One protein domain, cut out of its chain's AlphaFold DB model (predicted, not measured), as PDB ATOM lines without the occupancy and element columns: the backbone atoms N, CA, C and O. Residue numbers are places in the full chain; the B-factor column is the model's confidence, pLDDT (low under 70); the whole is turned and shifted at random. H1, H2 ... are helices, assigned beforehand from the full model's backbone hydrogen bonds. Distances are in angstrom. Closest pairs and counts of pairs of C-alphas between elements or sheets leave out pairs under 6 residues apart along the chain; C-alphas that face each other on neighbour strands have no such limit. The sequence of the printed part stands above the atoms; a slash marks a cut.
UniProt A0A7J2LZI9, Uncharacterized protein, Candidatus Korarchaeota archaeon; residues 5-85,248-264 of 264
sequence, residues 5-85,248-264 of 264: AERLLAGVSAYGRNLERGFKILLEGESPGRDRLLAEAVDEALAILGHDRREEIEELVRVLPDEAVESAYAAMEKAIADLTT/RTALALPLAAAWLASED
ATOM      1  N   ALA A   5      -4.197   4.810   8.104       37.50
ATOM      2  CA  ALA A   5      -3.098   4.311   7.275       37.50
ATOM      3  C   ALA A   5      -3.112   4.894   5.849       37.50
ATOM      4  O   ALA A   5      -2.072   5.275   5.325       37.50
ATOM      5  N   GLU A   6      -4.291   5.037   5.240       43.62
ATOM      6  CA  GLU A   6      -4.444   5.636   3.907       43.62
ATOM      7  C   GLU A   6      -4.141   7.140   3.909       43.62
ATOM      8  O   GLU A   6      -3.586   7.658   2.944       43.62
ATOM      9  N   ARG A   7      -4.462   7.850   5.002       41.59
ATOM     10  CA  ARG A   7      -4.097   9.267   5.179       41.59
ATOM     11  C   ARG A   7      -2.591   9.453   5.350       41.59
ATOM     12  O   ARG A   7      -2.025  10.362   4.751       41.59
ATOM     13  N   LEU A   8      -1.947   8.569   6.114       35.12
ATOM     14  CA  LEU A   8      -0.494   8.568   6.282       35.12
ATOM     15  C   LEU A   8       0.216   8.309   4.943       35.12
ATOM     16  O   LEU A   8       1.121   9.050   4.576       35.12
ATOM     17  N   LEU A   9      -0.234   7.306   4.179       43.97
ATOM     18  CA  LEU A   9       0.316   6.986   2.858       43.97
ATOM     19  C   LEU A   9       0.124   8.131   1.854       43.97
ATOM     20  O   LEU A   9       1.052   8.450   1.117       43.97
ATOM     21  N   ALA A  10      -1.035   8.797   1.863       49.84
ATOM     22  CA  ALA A  10      -1.285   9.960   1.014       49.84
ATOM     23  C   ALA A  10      -0.358  11.144   1.354       49.84
ATOM     24  O   ALA A  10       0.218  11.741   0.446       49.84
ATOM     25  N   GLY A  11      -0.161  11.439   2.645       43.03
ATOM     26  CA  GLY A  11       0.772  12.478   3.097       43.03
ATOM     27  C   GLY A  11       2.229  12.151   2.756       43.03
ATOM     28  O   GLY A  11       2.969  13.007   2.278       43.03
ATOM     29  N   VAL A  12       2.624  10.881   2.899       45.41
ATOM     30  CA  VAL A  12       3.933  10.390   2.458       45.41
ATOM     31  C   VAL A  12       4.093  10.608   0.954       45.41
ATOM     32  O   VAL A  12       5.094  11.188   0.545       45.41
ATOM     33  N   SER A  13       3.127  10.226   0.120       53.31
ATOM     34  CA  SER A  13       3.210  10.439  -1.330       53.31
ATOM     35  C   SER A  13       3.292  11.920  -1.722       53.31
ATOM     36  O   SER A  13       4.096  12.249  -2.592       53.31
ATOM     37  N   ALA A  14       2.533  12.807  -1.070       55.97
ATOM     38  CA  ALA A  14       2.579  14.253  -1.318       55.97
ATOM     39  C   ALA A  14       3.958  14.851  -0.995       55.97
ATOM     40  O   ALA A  14       4.576  15.481  -1.850       55.97
ATOM     41  N   TYR A  15       4.513  14.526   0.175       49.47
ATOM     42  CA  TYR A  15       5.856  14.967   0.568       49.47
ATOM     43  C   TYR A  15       6.945  14.547  -0.437       49.47
ATOM     44  O   TYR A  15       7.904  15.273  -0.670       49.47
ATOM     45  N   GLY A  16       6.791  13.383  -1.082       51.03
ATOM     46  CA  GLY A  16       7.752  12.895  -2.078       51.03
ATOM     47  C   GLY A  16       7.718  13.686  -3.380       51.03
ATOM     48  O   GLY A  16       8.775  14.016  -3.911       51.03
ATOM     49  N   ARG A  17       6.515  14.022  -3.860       66.81
ATOM     50  CA  ARG A  17       6.331  14.855  -5.056       66.81
ATOM     51  C   ARG A  17       6.852  16.273  -4.834       66.81
ATOM     52  O   ARG A  17       7.526  16.814  -5.706       66.81
ATOM     53  N   ASN A  18       6.587  16.836  -3.657       61.00
ATOM     54  CA  ASN A  18       7.066  18.164  -3.286       61.00
ATOM     55  C   ASN A  18       8.600  18.197  -3.244       61.00
ATOM     56  O   ASN A  18       9.205  19.065  -3.860       61.00
ATOM     57  N   LEU A  19       9.243  17.200  -2.627       53.03
ATOM     58  CA  LEU A  19      10.705  17.083  -2.642       53.03
ATOM     59  C   LEU A  19      11.287  17.005  -4.058       53.03
ATOM     60  O   LEU A  19      12.215  17.741  -4.377       53.03
ATOM     61  N   GLU A  20      10.752  16.131  -4.915       62.34
ATOM     62  CA  GLU A  20      11.224  15.976  -6.299       62.34
ATOM     63  C   GLU A  20      11.144  17.296  -7.077       62.34
ATOM     64  O   GLU A  20      12.081  17.678  -7.783       62.34
ATOM     65  N   ARG A  21      10.050  18.037  -6.890       72.00
ATOM     66  CA  ARG A  21       9.871  19.353  -7.496       72.00
ATOM     67  C   ARG A  21      10.817  20.403  -6.911       72.00
ATOM     68  O   ARG A  21      11.423  21.142  -7.680       72.00
ATOM     69  N   GLY A  22      10.956  20.471  -5.590       56.94
ATOM     70  CA  GLY A  22      11.863  21.403  -4.922       56.94
ATOM     71  C   GLY A  22      13.309  21.219  -5.376       56.94
ATOM     72  O   GLY A  22      13.984  22.191  -5.703       56.94
ATOM     73  N   PHE A  23      13.760  19.967  -5.517       54.00
ATOM     74  CA  PHE A  23      15.070  19.660  -6.097       54.00
ATOM     75  C   PHE A  23      15.192  20.121  -7.547       54.00
ATOM     76  O   PHE A  23      16.225  20.661  -7.927       54.00
ATOM     77  N   LYS A  24      14.152  19.930  -8.364       59.22
ATOM     78  CA  LYS A  24      14.147  20.415  -9.747       59.22
ATOM     79  C   LYS A  24      14.291  21.940  -9.811       59.22
ATOM     80  O   LYS A  24      15.107  22.420 -10.583       59.22
ATOM     81  N   ILE A  25      13.558  22.678  -8.979       60.50
ATOM     82  CA  ILE A  25      13.639  24.147  -8.889       60.50
ATOM     83  C   ILE A  25      15.034  24.592  -8.442       60.50
ATOM     84  O   ILE A  25      15.627  25.475  -9.052       60.50
ATOM     85  N   LEU A  26      15.589  23.928  -7.428       53.00
ATOM     86  CA  LEU A  26      16.944  24.190  -6.946       53.00
ATOM     87  C   LEU A  26      18.006  23.962  -8.037       53.00
ATOM     88  O   LEU A  26      18.939  24.749  -8.154       53.00
ATOM     89  N   LEU A  27      17.870  22.896  -8.833       48.91
ATOM     90  CA  LEU A  27      18.799  22.561  -9.919       48.91
ATOM     91  C   LEU A  27      18.653  23.477 -11.138       48.91
ATOM     92  O   LEU A  27      19.645  23.766 -11.798       48.91
ATOM     93  N   GLU A  28      17.424  23.894 -11.450       57.09
ATOM     94  CA  GLU A  28      17.138  24.854 -12.520       57.09
ATOM     95  C   GLU A  28      17.640  26.258 -12.141       57.09
ATOM     96  O   GLU A  28      17.993  27.027 -13.028       57.09
ATOM     97  N   GLY A  29      17.727  26.577 -10.842       51.09
ATOM     98  CA  GLY A  29      18.242  27.857 -10.339       51.09
ATOM     99  C   GLY A  29      17.349  29.057 -10.670       51.09
ATOM    100  O   GLY A  29      17.725  30.200 -10.419       51.09
ATOM    101  N   GLU A  30      16.167  28.802 -11.228       59.81
ATOM    102  CA  GLU A  30      15.221  29.800 -11.708       59.81
ATOM    103  C   GLU A  30      13.842  29.557 -11.090       59.81
ATOM    104  O   GLU A  30      13.377  28.419 -10.967       59.81
ATOM    105  N   SER A  31      13.161  30.645 -10.722       70.56
ATOM    106  CA  SER A  31      11.785  30.569 -10.235       70.56
ATOM    107  C   SER A  31      10.825  30.297 -11.403       70.56
ATOM    108  O   SER A  31      10.837  31.048 -12.385       70.56
ATOM    109  N   PRO A  32       9.969  29.259 -11.334       78.69
ATOM    110  CA  PRO A  32       8.917  29.040 -12.317       78.69
ATOM    111  C   PRO A  32       7.990  30.258 -12.417       78.69
ATOM    112  O   PRO A  32       7.505  30.762 -11.407       78.69
ATOM    113  N   GLY A  33       7.682  30.694 -13.640       87.06
ATOM    114  CA  GLY A  33       6.683  31.742 -13.861       87.06
ATOM    115  C   GLY A  33       5.273  31.320 -13.423       87.06
ATOM    116  O   GLY A  33       4.964  30.127 -13.346       87.06
ATOM    117  N   ARG A  34       4.395  32.305 -13.189       90.19
ATOM    118  CA  ARG A  34       3.027  32.094 -12.677       90.19
ATOM    119  C   ARG A  34       2.194  31.108 -13.499       90.19
ATOM    120  O   ARG A  34       1.523  30.277 -12.904       90.19
ATOM    121  N   ASP A  35       2.313  31.108 -14.826       88.94
ATOM    122  CA  ASP A  35       1.603  30.147 -15.689       88.94
ATOM    123  C   ASP A  35       1.996  28.693 -15.380       88.94
ATOM    124  O   ASP A  35       1.155  27.795 -15.322       88.94
ATOM    125  N   ARG A  36       3.290  28.455 -15.119       88.12
ATOM    126  CA  ARG A  36       3.797  27.136 -14.726       88.12
ATOM    127  C   ARG A  36       3.368  26.789 -13.301       88.12
ATOM    128  O   ARG A  36       2.984  25.650 -13.060       88.12
ATOM    129  N   LEU A  37       3.386  27.753 -12.377       88.75
ATOM    130  CA  LEU A  37       2.871  27.558 -11.014       88.75
ATOM    131  C   LEU A  37       1.380  27.189 -11.021       88.75
ATOM    132  O   LEU A  37       0.980  26.280 -10.296       88.75
ATOM    133  N   LEU A  38       0.584  27.834 -11.875       89.88
ATOM    134  CA  LEU A  38      -0.836  27.544 -12.032       89.88
ATOM    135  C   LEU A  38      -1.073  26.135 -12.564       89.88
ATOM    136  O   LEU A  38      -1.794  25.361 -11.940       89.88
ATOM    137  N   ALA A  39      -0.449  25.791 -13.693       89.56
ATOM    138  CA  ALA A  39      -0.617  24.479 -14.312       89.56
ATOM    139  C   ALA A  39      -0.283  23.349 -13.326       89.56
ATOM    140  O   ALA A  39      -0.995  22.350 -13.244       89.56
ATOM    141  N   GLU A  40       0.771  23.547 -12.537       88.50
ATOM    142  CA  GLU A  40       1.208  22.613 -11.512       88.50
ATOM    143  C   GLU A  40       0.263  22.552 -10.293       88.50
ATOM    144  O   GLU A  40       0.070  21.477  -9.722       88.50
ATOM    145  N   ALA A  41      -0.343  23.674  -9.893       85.62
ATOM    146  CA  ALA A  41      -1.356  23.708  -8.837       85.62
ATOM    147  C   ALA A  41      -2.672  23.041  -9.271       85.62
ATOM    148  O   ALA A  41      -3.295  22.346  -8.468       85.62
ATOM    149  N   VAL A  42      -3.065  23.190 -10.540       88.62
ATOM    150  CA  VAL A  42      -4.212  22.486 -11.138       88.62
ATOM    151  C   VAL A  42      -3.982  20.974 -11.119       88.62
ATOM    152  O   VAL A  42      -4.867  20.228 -10.706       88.62
ATOM    153  N   ASP A  43      -2.785  20.509 -11.491       88.69
ATOM    154  CA  ASP A  43      -2.427  19.086 -11.420       88.69
ATOM    155  C   ASP A  43      -2.537  18.520  -9.996       88.69
ATOM    156  O   ASP A  43      -3.047  17.413  -9.796       88.69
ATOM    157  N   GLU A  44      -2.106  19.284  -8.990       82.56
ATOM    158  CA  GLU A  44      -2.232  18.871  -7.589       82.56
ATOM    159  C   GLU A  44      -3.698  18.911  -7.113       82.56
ATOM    160  O   GLU A  44      -4.132  18.009  -6.396       82.56
ATOM    161  N   ALA A  45      -4.501  19.884  -7.559       79.69
ATOM    162  CA  ALA A  45      -5.933  19.951  -7.259       79.69
ATOM    163  C   ALA A  45      -6.696  18.747  -7.840       79.69
ATOM    164  O   ALA A  45      -7.484  18.115  -7.134       79.69
ATOM    165  N   LEU A  46      -6.407  18.358  -9.087       83.56
ATOM    166  CA  LEU A  46      -6.953  17.147  -9.710       83.56
ATOM    167  C   LEU A  46      -6.585  15.886  -8.920       83.56
ATOM    168  O   LEU A  46      -7.432  15.018  -8.700       83.56
ATOM    169  N   ALA A  47      -5.342  15.797  -8.439       79.12
ATOM    170  CA  ALA A  47      -4.896  14.683  -7.606       79.12
ATOM    171  C   ALA A  47      -5.621  14.631  -6.245       79.12
ATOM    172  O   ALA A  47      -5.905  13.537  -5.745       79.12
ATOM    173  N   ILE A  48      -5.942  15.789  -5.656       77.38
ATOM    174  CA  ILE A  48      -6.729  15.900  -4.415       77.38
ATOM    175  C   ILE A  48      -8.170  15.425  -4.642       77.38
ATOM    176  O   ILE A  48      -8.690  14.645  -3.839       77.38
ATOM    177  N   LEU A  49      -8.797  15.873  -5.731       78.00
ATOM    178  CA  LEU A  49     -10.198  15.591  -6.059       78.00
ATOM    179  C   LEU A  49     -10.411  14.182  -6.635       78.00
ATOM    180  O   LEU A  49     -11.485  13.603  -6.476       78.00
ATOM    181  N   GLY A  50      -9.383  13.599  -7.253       80.50
ATOM    182  CA  GLY A  50      -9.419  12.247  -7.808       80.50
ATOM    183  C   GLY A  50     -10.161  12.134  -9.143       80.50
ATOM    184  O   GLY A  50     -10.787  11.106  -9.390       80.50
ATOM    185  N   HIS A  51     -10.090  13.161  -9.996       79.88
ATOM    186  CA  HIS A  51     -10.652  13.158 -11.353       79.88
ATOM    187  C   HIS A  51      -9.713  13.842 -12.361       79.88
ATOM    188  O   HIS A  51      -8.653  14.343 -11.996       79.88
ATOM    189  N   ASP A  52     -10.105  13.877 -13.635       82.62
ATOM    190  CA  ASP A  52      -9.279  14.292 -14.780       82.62
ATOM    191  C   ASP A  52      -9.779  15.551 -15.520       82.62
ATOM    192  O   ASP A  52      -9.201  15.949 -16.531       82.62
ATOM    193  N   ARG A  53     -10.811  16.227 -14.998       85.38
ATOM    194  CA  ARG A  53     -11.384  17.478 -15.540       85.38
ATOM    195  C   ARG A  53     -10.485  18.717 -15.383       85.38
ATOM    196  O   ARG A  53     -10.796  19.633 -14.630       85.38
ATOM    197  N   ARG A  54      -9.347  18.747 -16.079       89.00
ATOM    198  CA  ARG A  54      -8.341  19.823 -15.978       89.00
ATOM    199  C   ARG A  54      -8.877  21.206 -16.345       89.00
ATOM    200  O   ARG A  54      -8.672  22.140 -15.581       89.00
ATOM    201  N   GLU A  55      -9.539  21.319 -17.496       87.19
ATOM    202  CA  GLU A  55     -10.012  22.603 -18.035       87.19
ATOM    203  C   GLU A  55     -10.994  23.280 -17.072       87.19
ATOM    204  O   GLU A  55     -10.863  24.466 -16.785       87.19
ATOM    205  N   GLU A  56     -11.913  22.506 -16.493       85.62
ATOM    206  CA  GLU A  56     -12.913  23.026 -15.559       85.62
ATOM    207  C   GLU A  56     -12.268  23.513 -14.247       85.62
ATOM    208  O   GLU A  56     -12.668  24.544 -13.714       85.62
ATOM    209  N   ILE A  57     -11.218  22.840 -13.753       85.12
ATOM    210  CA  ILE A  57     -10.458  23.288 -12.570       85.12
ATOM    211  C   ILE A  57      -9.639  24.547 -12.859       85.12
ATOM    212  O   ILE A  57      -9.531  25.424 -12.006       85.12
ATOM    213  N   GLU A  58      -9.054  24.655 -14.050       87.25
ATOM    214  CA  GLU A  58      -8.271  25.825 -14.445       87.25
ATOM    215  C   GLU A  58      -9.150  27.081 -14.565       87.25
ATOM    216  O   GLU A  58      -8.747  28.170 -14.148       87.25
ATOM    217  N   GLU A  59     -10.394  26.931 -15.035       86.94
ATOM    218  CA  GLU A  59     -11.365  28.028 -15.077       86.94
ATOM    219  C   GLU A  59     -11.742  28.560 -13.687       86.94
ATOM    220  O   GLU A  59     -12.064  29.748 -13.560       86.94
ATOM    221  N   LEU A  60     -11.625  27.743 -12.631       83.25
ATOM    222  CA  LEU A  60     -11.974  28.160 -11.271       83.25
ATOM    223  C   LEU A  60     -11.073  29.261 -10.712       83.25
ATOM    224  O   LEU A  60     -11.485  29.984  -9.806       83.25
ATOM    225  N   VAL A  61      -9.878  29.463 -11.271       81.75
ATOM    226  CA  VAL A  61      -9.030  30.612 -10.912       81.75
ATOM    227  C   VAL A  61      -9.794  31.927 -11.070       81.75
ATOM    228  O   VAL A  61      -9.624  32.830 -10.260       81.75
ATOM    229  N   ARG A  62     -10.670  32.028 -12.081       81.81
ATOM    230  CA  ARG A  62     -11.431  33.250 -12.391       81.81
ATOM    231  C   ARG A  62     -12.573  33.529 -11.419       81.81
ATOM    232  O   ARG A  62     -13.099  34.639 -11.421       81.81
ATOM    233  N   VAL A  63     -13.004  32.526 -10.654       78.38
ATOM    234  CA  VAL A  63     -14.086  32.672  -9.667       78.38
ATOM    235  C   VAL A  63     -13.559  32.810  -8.241       78.38
ATOM    236  O   VAL A  63     -14.320  33.158  -7.339       78.38
ATOM    237  N   LEU A  64     -12.262  32.563  -8.026       76.31
ATOM    238  CA  LEU A  64     -11.596  32.849  -6.763       76.31
ATOM    239  C   LEU A  64     -11.382  34.363  -6.593       76.31
ATOM    240  O   LEU A  64     -11.163  35.067  -7.577       76.31
ATOM    241  N   PRO A  65     -11.407  34.890  -5.354       80.75
ATOM    242  CA  PRO A  65     -11.040  36.279  -5.103       80.75
ATOM    243  C   PRO A  65      -9.592  36.560  -5.525       80.75
ATOM    244  O   PRO A  65      -8.687  35.835  -5.106       80.75
ATOM    245  N   ASP A  66      -9.367  37.649  -6.264       80.75
ATOM    246  CA  ASP A  66      -8.036  38.054  -6.751       80.75
ATOM    247  C   ASP A  66      -6.983  38.081  -5.630       80.75
ATOM    248  O   ASP A  66      -5.876  37.574  -5.787       80.75
ATOM    249  N   GLU A  67      -7.343  38.604  -4.453       70.88
ATOM    250  CA  GLU A  67      -6.449  38.680  -3.289       70.88
ATOM    251  C   GLU A  67      -6.001  37.296  -2.788       70.88
ATOM    252  O   GLU A  67      -4.860  37.129  -2.352       70.88
ATOM    253  N   ALA A  68      -6.869  36.283  -2.881       64.50
ATOM    254  CA  ALA A  68      -6.536  34.916  -2.491       64.50
ATOM    255  C   ALA A  68      -5.560  34.275  -3.488       64.50
ATOM    256  O   ALA A  68      -4.610  33.608  -3.079       64.50
ATOM    257  N   VAL A  69      -5.762  34.522  -4.786       73.69
ATOM    258  CA  VAL A  69      -4.882  34.036  -5.858       73.69
ATOM    259  C   VAL A  69      -3.503  34.700  -5.772       73.69
ATOM    260  O   VAL A  69      -2.485  34.008  -5.784       73.69
ATOM    261  N   GLU A  70      -3.451  36.022  -5.597       81.25
ATOM    262  CA  GLU A  70      -2.191  36.758  -5.443       81.25
ATOM    263  C   GLU A  70      -1.431  36.352  -4.175       81.25
ATOM    264  O   GLU A  70      -0.214  36.171  -4.216       81.25
ATOM    265  N   SER A  71      -2.133  36.124  -3.060       66.44
ATOM    266  CA  SER A  71      -1.509  35.634  -1.823       66.44
ATOM    267  C   SER A  71      -0.937  34.224  -1.983       66.44
ATOM    268  O   SER A  71       0.132  33.929  -1.446       66.44
ATOM    269  N   ALA A  72      -1.614  33.357  -2.741       66.25
ATOM    270  CA  ALA A  72      -1.130  32.013  -3.034       66.25
ATOM    271  C   ALA A  72       0.138  32.040  -3.902       66.25
ATOM    272  O   ALA A  72       1.099  31.332  -3.593       66.25
ATOM    273  N   TYR A  73       0.181  32.887  -4.940       81.38
ATOM    274  CA  TYR A  73       1.402  33.091  -5.723       81.38
ATOM    275  C   TYR A  73       2.533  33.651  -4.873       81.38
ATOM    276  O   TYR A  73       3.618  33.080  -4.887       81.38
ATOM    277  N   ALA A  74       2.278  34.693  -4.080       72.81
ATOM    278  CA  ALA A  74       3.294  35.294  -3.225       72.81
ATOM    279  C   ALA A  74       3.881  34.286  -2.222       72.81
ATOM    280  O   ALA A  74       5.086  34.293  -1.979       72.81
ATOM    281  N   ALA A  75       3.058  33.395  -1.661       64.56
ATOM    282  CA  ALA A  75       3.525  32.338  -0.768       64.56
ATOM    283  C   ALA A  75       4.436  31.329  -1.489       64.56
ATOM    284  O   ALA A  75       5.520  31.027  -0.992       64.56
ATOM    285  N   MET A  76       4.034  30.851  -2.673       76.06
ATOM    286  CA  MET A  76       4.842  29.921  -3.473       76.06
ATOM    287  C   MET A  76       6.141  30.569  -3.969       76.06
ATOM    288  O   MET A  76       7.212  29.983  -3.844       76.06
ATOM    289  N   GLU A  77       6.064  31.789  -4.503       80.75
ATOM    290  CA  GLU A  77       7.216  32.563  -4.977       80.75
ATOM    291  C   GLU A  77       8.199  32.836  -3.835       80.75
ATOM    292  O   GLU A  77       9.405  32.710  -4.031       80.75
ATOM    293  N   LYS A  78       7.700  33.145  -2.632       71.44
ATOM    294  CA  LYS A  78       8.537  33.344  -1.449       71.44
ATOM    295  C   LYS A  78       9.235  32.057  -1.013       71.44
ATOM    296  O   LYS A  78      10.444  32.087  -0.849       71.44
ATOM    297  N   ALA A  79       8.520  30.938  -0.883       61.69
ATOM    298  CA  ALA A  79       9.127  29.651  -0.527       61.69
ATOM    299  C   ALA A  79      10.200  29.220  -1.546       61.69
ATOM    300  O   ALA A  79      11.256  28.702  -1.192       61.69
ATOM    301  N   ILE A  80       9.962  29.493  -2.832       68.56
ATOM    302  CA  ILE A  80      10.936  29.257  -3.901       68.56
ATOM    303  C   ILE A  80      12.123  30.215  -3.790       68.56
ATOM    304  O   ILE A  80      13.261  29.784  -3.953       68.56
ATOM    305  N   ALA A  81      11.900  31.496  -3.500       64.06
ATOM    306  CA  ALA A  81      12.968  32.477  -3.315       64.06
ATOM    307  C   ALA A  81      13.822  32.160  -2.078       64.06
ATOM    308  O   ALA A  81      15.046  32.232  -2.141       64.06
ATOM    309  N   ASP A  82      13.209  31.722  -0.984       58.25
ATOM    310  CA  ASP A  82      13.908  31.299   0.229       58.25
ATOM    311  C   ASP A  82      14.803  30.066  -0.029       58.25
ATOM    312  O   ASP A  82      15.781  29.867   0.685       58.25
ATOM    313  N   LEU A  83      14.559  29.304  -1.106       56.34
ATOM    314  CA  LEU A  83      15.420  28.207  -1.563       56.34
ATOM    315  C   LEU A  83      16.422  28.603  -2.666       56.34
ATOM    316  O   LEU A  83      17.547  28.105  -2.692       56.34
ATOM    317  N   THR A  84      16.019  29.462  -3.604       47.69
ATOM    318  CA  THR A  84      16.775  29.780  -4.836       47.69
ATOM    319  C   THR A  84      17.583  31.073  -4.748       47.69
ATOM    320  O   THR A  84      18.440  31.326  -5.594       47.69
ATOM    321  N   THR A  85      17.364  31.895  -3.717       46.16
ATOM    322  CA  THR A  85      18.218  33.057  -3.452       46.16
ATOM    323  C   THR A  85      19.591  32.618  -2.942       46.16
ATOM    324  O   THR A  85      19.702  31.606  -2.241       46.16
ATOM    325  N   ARG A 248       2.714  23.237  -3.695       81.50
ATOM    326  CA  ARG A 248       1.726  23.893  -4.558       81.50
ATOM    327  C   ARG A 248       0.372  24.025  -3.865       81.50
ATOM    328  O   ARG A 248      -0.558  24.596  -4.439       81.50
ATOM    329  N   THR A 249       0.227  23.492  -2.642       72.88
ATOM    330  CA  THR A 249      -1.079  23.459  -1.973       72.88
ATOM    331  C   THR A 249      -1.650  24.832  -1.646       72.88
ATOM    332  O   THR A 249      -2.872  24.948  -1.556       72.88
ATOM    333  N   ALA A 250      -0.811  25.873  -1.574       67.25
ATOM    334  CA  ALA A 250      -1.253  27.257  -1.408       67.25
ATOM    335  C   ALA A 250      -2.284  27.690  -2.470       67.25
ATOM    336  O   ALA A 250      -3.209  28.427  -2.139       67.25
ATOM    337  N   LEU A 251      -2.167  27.193  -3.711       71.69
ATOM    338  CA  LEU A 251      -3.126  27.459  -4.792       71.69
ATOM    339  C   LEU A 251      -4.024  26.250  -5.104       71.69
ATOM    340  O   LEU A 251      -5.201  26.425  -5.420       71.69
ATOM    341  N   ALA A 252      -3.523  25.021  -4.955       71.75
ATOM    342  CA  ALA A 252      -4.296  23.816  -5.268       71.75
ATOM    343  C   ALA A 252      -5.510  23.598  -4.340       71.75
ATOM    344  O   ALA A 252      -6.558  23.137  -4.790       71.75
ATOM    345  N   LEU A 253      -5.399  23.936  -3.047       70.88
ATOM    346  CA  LEU A 253      -6.504  23.775  -2.090       70.88
ATOM    347  C   LEU A 253      -7.669  24.744  -2.348       70.88
ATOM    348  O   LEU A 253      -8.809  24.273  -2.368       70.88
ATOM    349  N   PRO A 254      -7.438  26.053  -2.578       64.31
ATOM    350  CA  PRO A 254      -8.491  26.963  -3.024       64.31
ATOM    351  C   PRO A 254      -9.228  26.479  -4.278       64.31
ATOM    352  O   PRO A 254     -10.457  26.511  -4.304       64.31
ATOM    353  N   LEU A 255      -8.501  25.973  -5.281       73.31
ATOM    354  CA  LEU A 255      -9.098  25.431  -6.508       73.31
ATOM    355  C   LEU A 255      -9.981  24.211  -6.222       73.31
ATOM    356  O   LEU A 255     -11.123  24.148  -6.674       73.31
ATOM    357  N   ALA A 256      -9.492  23.273  -5.409       70.88
ATOM    358  CA  ALA A 256     -10.266  22.098  -5.026       70.88
ATOM    359  C   ALA A 256     -11.525  22.451  -4.212       70.88
ATOM    360  O   ALA A 256     -12.568  21.819  -4.374       70.88
ATOM    361  N   ALA A 257     -11.453  23.471  -3.355       68.06
ATOM    362  CA  ALA A 257     -12.600  23.945  -2.587       68.06
ATOM    363  C   ALA A 257     -13.656  24.622  -3.476       68.06
ATOM    364  O   ALA A 257     -14.847  24.357  -3.311       68.06
ATOM    365  N   ALA A 258     -13.229  25.455  -4.431       72.62
ATOM    366  CA  ALA A 258     -14.127  26.100  -5.388       72.62
ATOM    367  C   ALA A 258     -14.856  25.077  -6.273       72.62
ATOM    368  O   ALA A 258     -16.047  25.233  -6.530       72.62
ATOM    369  N   TRP A 259     -14.171  23.999  -6.661       80.06
ATOM    370  CA  TRP A 259     -14.767  22.898  -7.416       80.06
ATOM    371  C   TRP A 259     -15.900  22.220  -6.647       80.06
ATOM    372  O   TRP A 259     -17.015  22.107  -7.151       80.06
ATOM    373  N   LEU A 260     -15.638  21.816  -5.400       75.81
ATOM    374  CA  LEU A 260     -16.643  21.153  -4.566       75.81
ATOM    375  C   LEU A 260     -17.878  22.033  -4.346       75.81
ATOM    376  O   LEU A 260     -18.989  21.525  -4.377       75.81
ATOM    377  N   ALA A 261     -17.689  23.346  -4.191       74.94
ATOM    378  CA  ALA A 261     -18.789  24.296  -4.050       74.94
ATOM    379  C   ALA A 261     -19.600  24.513  -5.343       74.94
ATOM    380  O   ALA A 261     -20.707  25.034  -5.272       74.94
ATOM    381  N   SER A 262     -19.049  24.166  -6.512       77.38
ATOM    382  CA  SER A 262     -19.740  24.272  -7.806       77.38
ATOM    383  C   SER A 262     -20.560  23.027  -8.169       77.38
ATOM    384  O   SER A 262     -21.415  23.094  -9.049       77.38
ATOM    385  N   GLU A 263     -20.299  21.909  -7.487       74.56
ATOM    386  CA  GLU A 263     -21.005  20.630  -7.645       74.56
ATOM    387  C   GLU A 263     -22.164  20.458  -6.632       74.56
ATOM    388  O   GLU A 263     -22.938  19.504  -6.752       74.56
ATOM    389  N   ASP A 264     -22.287  21.376  -5.661       55.38
ATOM    390  CA  ASP A 264     -23.396  21.493  -4.693       55.38
ATOM    391  C   ASP A 264     -24.546  22.373  -5.233       55.38
ATOM    392  O   ASP A 264     -25.729  21.999  -5.023       55.38
TER     393      ASP A 264
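What this domain is: This is residues 5 to 85 and 248 to 264 of the 264 residues of an uncharacterized protein of Candidatus Korarchaeota archaeon (UniProt A0A7J2LZI9). What is the overall shape? The longest helix, H1, meets H4 near their last residues and slants away from it to make a V, while H2 crosses H5 and H3 packs on both. H4 and H5 overlap in part and run opposite ways along the longest axis. What is the make-up? The 98 printed residues hold five named helices in the order H1 H2 H3 H4 H5 and no named strand, class all helix; the whole is compact, with a radius of gyration of the C-alphas of 13.9 A, and flat, spanning 43 by 37 by 19 A.

Where its parts are: Where is the longest helix? H1, residues 5 to 28, begins with C-alpha 5 at (-3.098, 4.311, 7.275) and is 35.0 A long. Where are the others? H2 is residues 34 to 49, 22.2 A; H3 is 54 to 62; H4 is 66 to 84, 26.2 A; H5 is 249 to 262, ending with C-alpha 262 at (-19.740, 24.272, -7.806).

How they stand to each other: What does H1 touch? Residues 22 to 26 alone touch H4, closest C-alphas Leu 26 and Thr 84, 6.0 A, at a steep tilt of 66 degrees. What touches the hub, H5? H2 at 57 degrees, steep, closest C-alphas Ala 41 and Ala 252, 4.6 A; H3, about perpendicular at 84 degrees, Leu 60 and Leu 255, 6.2 A; H4 at a shallow 26 degrees, Ala 72 and Ala 250, 5.0 A. Which backbones are complete? Every O i to N i+4 pair is within hydrogen-bond range in H1, H2 and H4; H5 has 9 of 10, and H3 2 of 5 beside 5 of 6 O i to N i+3 pairs.

The domain as a whole: Is there a cut? Residues 86 to 247 are not printed, and C-alphas 85 and 248 are 18.9 A apart. Where is confidence low? Forty residues are under 70, among them 5 to 20 and 22 to 30.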